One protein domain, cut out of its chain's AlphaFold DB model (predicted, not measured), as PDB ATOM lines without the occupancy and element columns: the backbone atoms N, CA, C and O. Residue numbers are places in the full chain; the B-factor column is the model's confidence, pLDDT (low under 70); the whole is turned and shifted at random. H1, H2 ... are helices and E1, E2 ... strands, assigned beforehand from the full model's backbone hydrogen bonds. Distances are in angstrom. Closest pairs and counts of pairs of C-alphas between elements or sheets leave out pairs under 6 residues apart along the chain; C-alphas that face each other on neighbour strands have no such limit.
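What this domain is: This is residues 19 to 72 of the 195 residues of an uncharacterized protein of Providencia stuartii (UniProt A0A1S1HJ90). A long, two-stranded hairpin, E1 and E2, has two short helices, H1 and H2, packed on one side of it, and the helices meet at about a right angle. The link between the helices, residues 28 to 37, loops away from the hairpin. The 54 printed residues hold two named helices and then two named strands, in the order H1, H2, E1, E2; the sheet, E1 - E2, is antiparallel and the class is mixed, helices and strands. The whole is only just loose, close to compact, with a radius of gyration of the C-alphas of 12.2 A and spans of 32 by 30 by 19 A.

Where its parts are: E1 covers residues 50 to 57 and is 22.4 A long, from C-alpha 50 at (-36.704, -39.979, 25.199). E2, residues 63 to 70, is 22.8 A long and ends with C-alpha 70 at (-38.547, -36.159, 22.462). H1, residues 19 to 27, measures 12.4 A and begins with C-alpha 19 at (-46.504, -41.739, 40.773). H2, residues 38 to 43, measures 8.3 A.

How they stand to each other: E1 and E2 form an antiparallel hairpin, their directions 158 degrees apart. N 52 and O 68 are 2.9 A apart, and N 66 and O 54 are 2.8 A apart, both within hydrogen-bond range. The closest C-alphas of H1 and E2 are those of Ile 22 and Val 65, 6.0 A apart; those of H1 and E1 are Ile 22 and Trp 53, 6.9 A apart. H1 and H2 touch, closest at the C-alphas of Lys 26 and Gly 39, 4.0 A apart, and their lines are about perpendicular at 73 degrees. The closest C-alphas of H2 and E1 are those of Asp 43 and Val 51, 6.4 A apart. H2 and E2 are near each other, with 7 pairs of C-alphas within 10 A. In H1 and H2 every O i to N i+4 pair is within hydrogen-bond range.

The domain as a whole: The two C-alphas farthest apart, those of Ser 46 and Arg 60, are 33.6 A apart. The printed part has no cut. The link from E1 to E2 is tight, the links from H1 to H2 and from H2 to E1 are short, and no link is long. The mean pLDDT of the printed part is 87.8, and no printed residue is under 70.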
ATOM      1  N   ASN A  19     -46.763 -40.478  41.455       71.31
ATOM      2  CA  ASN A  19     -46.504 -41.739  40.773       71.31
ATOM      3  C   ASN A  19     -47.763 -42.616  40.578       71.31
ATOM      4  O   ASN A  19     -47.853 -43.346  39.594       71.31
ATOM      5  N   ALA A  20     -48.754 -42.535  41.473       80.19
ATOM      6  CA  ALA A  20     -49.985 -43.326  41.385       80.19
ATOM      7  C   ALA A  20     -50.878 -42.871  40.220       80.19
ATOM      8  O   ALA A  20     -51.434 -43.704  39.506       80.19
ATOM      9  N   ASN A  21     -50.950 -41.559  39.973       85.12
ATOM     10  CA  ASN A  21     -51.713 -40.996  38.857       85.12
ATOM     11  C   ASN A  21     -51.106 -41.402  37.505       85.12
ATOM     12  O   ASN A  21     -51.828 -41.787  36.586       85.12
ATOM     13  N   ILE A  22     -49.773 -41.360  37.387       89.06
ATOM     14  CA  ILE A  22     -49.066 -41.803  36.177       89.06
ATOM     15  C   ILE A  22     -49.318 -43.293  35.933       89.06
ATOM     16  O   ILE A  22     -49.660 -43.676  34.814       89.06
ATOM     17  N   GLN A  23     -49.187 -44.124  36.971       90.56
ATOM     18  CA  GLN A  23     -49.404 -45.564  36.855       90.56
ATOM     19  C   GLN A  23     -50.839 -45.886  36.420       90.56
ATOM     20  O   GLN A  23     -51.032 -46.658  35.482       90.56
ATOM     21  N   GLN A  24     -51.831 -45.220  37.017       89.81
ATOM     22  CA  GLN A  24     -53.234 -45.381  36.643       89.81
ATOM     23  C   GLN A  24     -53.466 -45.081  35.158       89.81
ATOM     24  O   GLN A  24     -54.137 -45.851  34.476       89.81
ATOM     25  N   VAL A  25     -52.900 -43.987  34.634       89.50
ATOM     26  CA  VAL A  25     -53.028 -43.634  33.210       89.50
ATOM     27  C   VAL A  25     -52.319 -44.647  32.314       89.50
ATOM     28  O   VAL A  25     -52.859 -45.015  31.273       89.50
ATOM     29  N   LYS A  26     -51.140 -45.135  32.709       91.25
ATOM     30  CA  LYS A  26     -50.402 -46.147  31.938       91.25
ATOM     31  C   LYS A  26     -51.146 -47.472  31.823       91.25
ATOM     32  O   LYS A  26     -51.000 -48.138  30.802       91.25
ATOM     33  N   GLU A  27     -51.919 -47.844  32.836       91.25
ATOM     34  CA  GLU A  27     -52.693 -49.089  32.881       91.25
ATOM     35  C   GLU A  27     -54.019 -49.014  32.112       91.25
ATOM     36  O   GLU A  27     -54.607 -50.054  31.810       91.25
ATOM     37  N   MET A  28     -54.482 -47.813  31.740       87.38
ATOM     38  CA  MET A  28     -55.672 -47.663  30.900       87.38
ATOM     39  C   MET A  28     -55.464 -48.340  29.545       87.38
ATOM     40  O   MET A  28     -54.377 -48.284  28.974       87.38
ATOM     41  N   VAL A  29     -56.513 -48.949  29.001       87.69
ATOM     42  CA  VAL A  29     -56.503 -49.524  27.649       87.69
ATOM     43  C   VAL A  29     -56.877 -48.477  26.603       87.69
ATOM     44  O   VAL A  29     -57.554 -47.491  26.909       87.69
ATOM     45  N   THR A  30     -56.425 -48.656  25.362       75.06
ATOM     46  CA  THR A  30     -56.773 -47.715  24.288       75.06
ATOM     47  C   THR A  30     -58.212 -47.918  23.811       75.06
ATOM     48  O   THR A  30     -58.707 -49.037  23.778       75.06
ATOM     49  N   LEU A  31     -58.881 -46.841  23.382       73.94
ATOM     50  CA  LEU A  31     -60.276 -46.904  22.906       73.94
ATOM     51  C   LEU A  31     -60.475 -47.819  21.686       73.94
ATOM     52  O   LEU A  31     -61.567 -48.344  21.488       73.94
ATOM     53  N   ASN A  32     -59.436 -47.983  20.862       76.19
ATOM     54  CA  ASN A  32     -59.505 -48.747  19.616       76.19
ATOM     55  C   ASN A  32     -58.999 -50.186  19.775       76.19
ATOM     56  O   ASN A  32     -59.305 -51.031  18.938       76.19
ATOM     57  N   ASP A  33     -58.213 -50.450  20.818       77.50
ATOM     58  CA  ASP A  33     -57.634 -51.756  21.101       77.50
ATOM     59  C   ASP A  33     -57.519 -51.959  22.618       77.50
ATOM     60  O   ASP A  33     -56.648 -51.393  23.290       77.50
ATOM     61  N   ASN A  34     -58.406 -52.807  23.143       84.88
ATOM     62  CA  ASN A  34     -58.479 -53.127  24.567       84.88
ATOM     63  C   ASN A  34     -57.366 -54.086  25.025       84.88
ATOM     64  O   ASN A  34     -57.269 -54.382  26.212       84.88
ATOM     65  N   THR A  35     -56.554 -54.610  24.104       86.56
ATOM     66  CA  THR A  35     -55.441 -55.519  24.417       86.56
ATOM     67  C   THR A  35     -54.138 -54.775  24.697       86.56
ATOM     68  O   THR A  35     -53.193 -55.357  25.231       86.56
ATOM     69  N   ILE A  36     -54.090 -53.478  24.378       85.25
ATOM     70  CA  ILE A  36     -52.905 -52.638  24.522       85.25
ATOM     71  C   ILE A  36     -53.190 -51.530  25.533       85.25
ATOM     72  O   ILE A  36     -54.153 -50.769  25.410       85.25
ATOM     73  N   THR A  37     -52.316 -51.419  26.531       89.69
ATOM     74  CA  THR A  37     -52.356 -50.320  27.494       89.69
ATOM     75  C   THR A  37     -51.719 -49.056  26.921       89.69
ATOM     76  O   THR A  37     -50.822 -49.109  26.073       89.69
ATOM     77  N   VAL A  38     -52.149 -47.894  27.408       89.12
ATOM     78  CA  VAL A  38     -51.605 -46.582  27.043       89.12
ATOM     79  C   VAL A  38     -50.102 -46.534  27.314       89.12
ATOM     80  O   VAL A  38     -49.345 -46.059  26.468       89.12
ATOM     81  N   GLY A  39     -49.652 -47.082  28.447       88.81
ATOM     82  CA  GLY A  39     -48.232 -47.192  28.776       88.81
ATOM     83  C   GLY A  39     -47.467 -47.998  27.728       88.81
ATOM     84  O   GLY A  39     -46.498 -47.495  27.162       88.81
ATOM     85  N   ASN A  40     -47.944 -49.199  27.378       87.88
ATOM     86  CA  ASN A  40     -47.281 -50.032  26.372       87.88
ATOM     87  C   ASN A  40     -47.216 -49.352  25.001       87.88
ATOM     88  O   ASN A  40     -46.177 -49.421  24.341       87.88
ATOM     89  N   ALA A  41     -48.292 -48.675  24.596       87.62
ATOM     90  CA  ALA A  41     -48.368 -47.984  23.313       87.62
ATOM     91  C   ALA A  41     -47.421 -46.777  23.224       87.62
ATOM     92  O   ALA A  41     -46.934 -46.459  22.138       87.62
ATOM     93  N   LEU A  42     -47.178 -46.082  24.341       90.69
ATOM     94  CA  LEU A  42     -46.464 -44.804  24.361       90.69
ATOM     95  C   LEU A  42     -45.007 -44.901  24.837       90.69
ATOM     96  O   LEU A  42     -44.172 -44.139  24.342       90.69
ATOM     97  N   ASP A  43     -44.683 -45.831  25.737       90.56
ATOM     98  CA  ASP A  43     -43.333 -45.987  26.301       90.56
ATOM     99  C   ASP A  43     -42.340 -46.603  25.304       90.56
ATOM    100  O   ASP A  43     -41.148 -46.316  25.362       90.56
ATOM    101  N   HIS A  44     -42.826 -47.398  24.347       85.38
ATOM    102  CA  HIS A  44     -41.983 -48.162  23.414       85.38
ATOM    103  C   HIS A  44     -42.009 -47.622  21.981       85.38
ATOM    104  O   HIS A  44     -41.699 -48.331  21.020       85.38
ATOM    105  N   ARG A  45     -42.403 -46.360  21.795       86.44
ATOM    106  CA  ARG A  45     -42.467 -45.761  20.461       86.44
ATOM    107  C   ARG A  45     -41.059 -45.524  19.927       86.44
ATOM    108  O   ARG A  45     -40.371 -44.616  20.376       86.44
ATOM    109  N   SER A  46     -40.678 -46.263  18.888       86.44
ATOM    110  CA  SER A  46     -39.357 -46.179  18.239       86.44
ATOM    111  C   SER A  46     -39.004 -44.803  17.658       86.44
ATOM    112  O   SER A  46     -37.840 -44.523  17.390       86.44
ATOM    113  N   VAL A  47     -40.000 -43.935  17.456       85.94
ATOM    114  CA  VAL A  47     -39.802 -42.539  17.037       85.94
ATOM    115  C   VAL A  47     -39.273 -41.650  18.172       85.94
ATOM    116  O   VAL A  47     -38.655 -40.622  17.903       85.94
ATOM    117  N   CYS A  48     -39.521 -42.030  19.427       88.38
ATOM    118  CA  CYS A  48     -39.132 -41.270  20.605       88.38
ATOM    119  C   CYS A  48     -37.714 -41.660  21.028       88.38
ATOM    120  O   CYS A  48     -37.437 -42.814  21.331       88.38
ATOM    121  N   GLU A  49     -36.822 -40.678  21.083       89.06
ATOM    122  CA  GLU A  49     -35.484 -40.811  21.662       89.06
ATOM    123  C   GLU A  49     -35.542 -40.816  23.193       89.06
ATOM    124  O   GLU A  49     -34.807 -41.547  23.854       89.06
ATOM    125  N   LYS A  50     -36.450 -40.018  23.762       90.75
ATOM    126  CA  LYS A  50     -36.704 -39.979  25.199       90.75
ATOM    127  C   LYS A  50     -38.195 -39.853  25.466       90.75
ATOM    128  O   LYS A  50     -38.885 -39.077  24.807       90.75
ATOM    129  N   VAL A  51     -38.663 -40.594  26.462       93.31
ATOM    130  CA  VAL A  51     -40.027 -40.523  26.984       93.31
ATOM    131  C   VAL A  51     -39.981 -39.974  28.407       93.31
ATOM    132  O   VAL A  51     -39.120 -40.367  29.193       93.31
ATOM    133  N   ASN A  52     -40.895 -39.061  28.734       93.62
ATOM    134  CA  ASN A  52     -41.097 -38.559  30.090       93.62
ATOM    135  C   ASN A  52     -42.584 -38.551  30.450       93.62
ATOM    136  O   ASN A  52     -43.423 -38.229  29.608       93.62
ATOM    137  N   TRP A  53     -42.874 -38.855  31.711       94.00
ATOM    138  CA  TRP A  53     -44.200 -38.742  32.303       94.00
ATOM    139  C   TRP A  53     -44.111 -37.853  33.533       94.00
ATOM    140  O   TRP A  53     -43.232 -38.044  34.368       94.00
ATOM    141  N   GLU A  54     -45.021 -36.899  33.647       92.31
ATOM    142  CA  GLU A  54     -45.078 -35.987  34.785       92.31
ATOM    143  C   GLU A  54     -46.526 -35.708  35.173       92.31
ATOM    144  O   GLU A  54     -47.430 -35.748  34.334       92.31
ATOM    145  N   THR A  55     -46.753 -35.437  36.452       91.56
ATOM    146  CA  THR A  55     -48.019 -34.882  36.923       91.56
ATOM    147  C   THR A  55     -47.946 -33.364  36.905       91.56
ATOM    148  O   THR A  55     -46.884 -32.752  37.009       91.56
ATOM    149  N   GLY A  56     -49.098 -32.732  36.750       88.62
ATOM    150  CA  GLY A  56     -49.210 -31.291  36.839       88.62
ATOM    151  C   GLY A  56     -50.648 -30.878  37.051       88.62
ATOM    152  O   GLY A  56     -51.531 -31.716  37.242       88.62
ATOM    153  N   LYS A  57     -50.883 -29.573  36.974       89.69
ATOM    154  CA  LYS A  57     -52.227 -29.010  36.988       89.69
ATOM    155  C   LYS A  57     -52.513 -28.273  35.697       89.69
ATOM    156  O   LYS A  57     -51.622 -27.645  35.126       89.69
ATOM    157  N   ASP A  58     -53.748 -28.376  35.228       86.19
ATOM    158  CA  ASP A  58     -54.225 -27.544  34.129       86.19
ATOM    159  C   ASP A  58     -54.662 -26.151  34.617       86.19
ATOM    160  O   ASP A  58     -54.659 -25.850  35.813       86.19
ATOM    161  N   GLU A  59     -55.078 -25.291  33.685       92.69
ATOM    162  CA  GLU A  59     -55.555 -23.927  33.970       92.69
ATOM    163  C   GLU A  59     -56.771 -23.881  34.913       92.69
ATOM    164  O   GLU A  59     -57.091 -22.836  35.475       92.69
ATOM    165  N   ARG A  60     -57.460 -25.013  35.101       94.44
ATOM    166  CA  ARG A  60     -58.629 -25.168  35.975       94.44
ATOM    167  C   ARG A  60     -58.281 -25.877  37.286       94.44
ATOM    168  O   ARG A  60     -59.188 -26.322  37.988       94.44
ATOM    169  N   ASN A  61     -56.994 -25.972  37.628       90.12
ATOM    170  CA  ASN A  61     -56.477 -26.584  38.855       90.12
ATOM    171  C   ASN A  61     -56.800 -28.090  38.998       90.12
ATOM    172  O   ASN A  61     -56.798 -28.617  40.115       90.12
ATOM    173  N   ARG A  62     -57.072 -28.787  37.886       87.69
ATOM    174  CA  ARG A  62     -57.299 -30.240  37.862       87.69
ATOM    175  C   ARG A  62     -55.976 -30.973  37.705       87.69
ATOM    176  O   ARG A  62     -55.128 -30.524  36.938       87.69
ATOM    177  N   ASP A  63     -55.834 -32.108  38.382       86.94
ATOM    178  CA  ASP A  63     -54.648 -32.949  38.247       86.94
ATOM    179  C   ASP A  63     -54.630 -33.606  36.862       86.94
ATOM    180  O   ASP A  63     -55.620 -34.185  36.408       86.94
ATOM    181  N   ILE A  64     -53.498 -33.484  36.174       90.81
ATOM    182  CA  ILE A  64     -53.272 -34.041  34.843       90.81
ATOM    183  C   ILE A  64     -51.985 -34.854  34.824       90.81
ATOM    184  O   ILE A  64     -51.031 -34.561  35.543       90.81
ATOM    185  N   VAL A  65     -51.950 -35.849  33.944       90.06
ATOM    186  CA  VAL A  65     -50.741 -36.596  33.599       90.06
ATOM    187  C   VAL A  65     -50.308 -36.165  32.205       90.06
ATOM    188  O   VAL A  65     -51.104 -36.186  31.264       90.06
ATOM    189  N   ARG A  66     -49.047 -35.763  32.064       91.06
ATOM    190  CA  ARG A  66     -48.459 -35.319  30.805       91.06
ATOM    191  C   ARG A  66     -47.421 -36.323  30.328       91.06
ATOM    192  O   ARG A  66     -46.482 -36.649  31.048       91.06
ATOM    193  N   TYR A  67     -47.595 -36.770  29.091       92.69
ATOM    194  CA  TYR A  67     -46.623 -37.563  28.348       92.69
ATOM    195  C   TYR A  67     -45.845 -36.661  27.391       92.69
ATOM    196  O   TYR A  67     -46.445 -35.915  26.614       92.69
ATOM    197  N   THR A  68     -44.521 -36.783  27.399       92.44
ATOM    198  CA  THR A  68     -43.628 -36.075  26.481       92.44
ATOM    199  C   THR A  68     -42.750 -37.078  25.740       92.44
ATOM    200  O   THR A  68     -42.073 -37.897  26.356       92.44
ATOM    201  N   CYS A  69     -42.734 -36.978  24.410       92.81
ATOM    202  CA  CYS A  69     -41.863 -37.740  23.517       92.81
ATOM    203  C   CYS A  69     -40.892 -36.778  22.829       92.81
ATOM    204  O   CYS A  69     -41.298 -35.961  22.001       92.81
ATOM    205  N   SER A  70     -39.610 -36.868  23.171       90.81
ATOM    206  CA  SER A  70     -38.547 -36.159  22.462       90.81
ATOM    207  C   SER A  70     -38.164 -36.955  21.222       90.81
ATOM    208  O   SER A  70     -37.852 -38.139  21.322       90.81
ATOM    209  N   ILE A  71     -38.187 -36.315  20.058       87.88
ATOM    210  CA  ILE A  71     -37.841 -36.933  18.776       87.88
ATOM    211  C   ILE A  71     -36.512 -36.341  18.318       87.88
ATOM    212  O   ILE A  71     -36.356 -35.118  18.313       87.88
ATOM    213  N   SER A  72     -35.570 -37.189  17.902       84.81
ATOM    214  CA  SER A  72     -34.297 -36.689  17.382       84.81
ATOM    215  C   SER A  72     -34.514 -35.919  16.068       84.81
ATOM    216  O   SER A  72     -35.328 -36.341  15.235       84.81
TER     217      SER A  72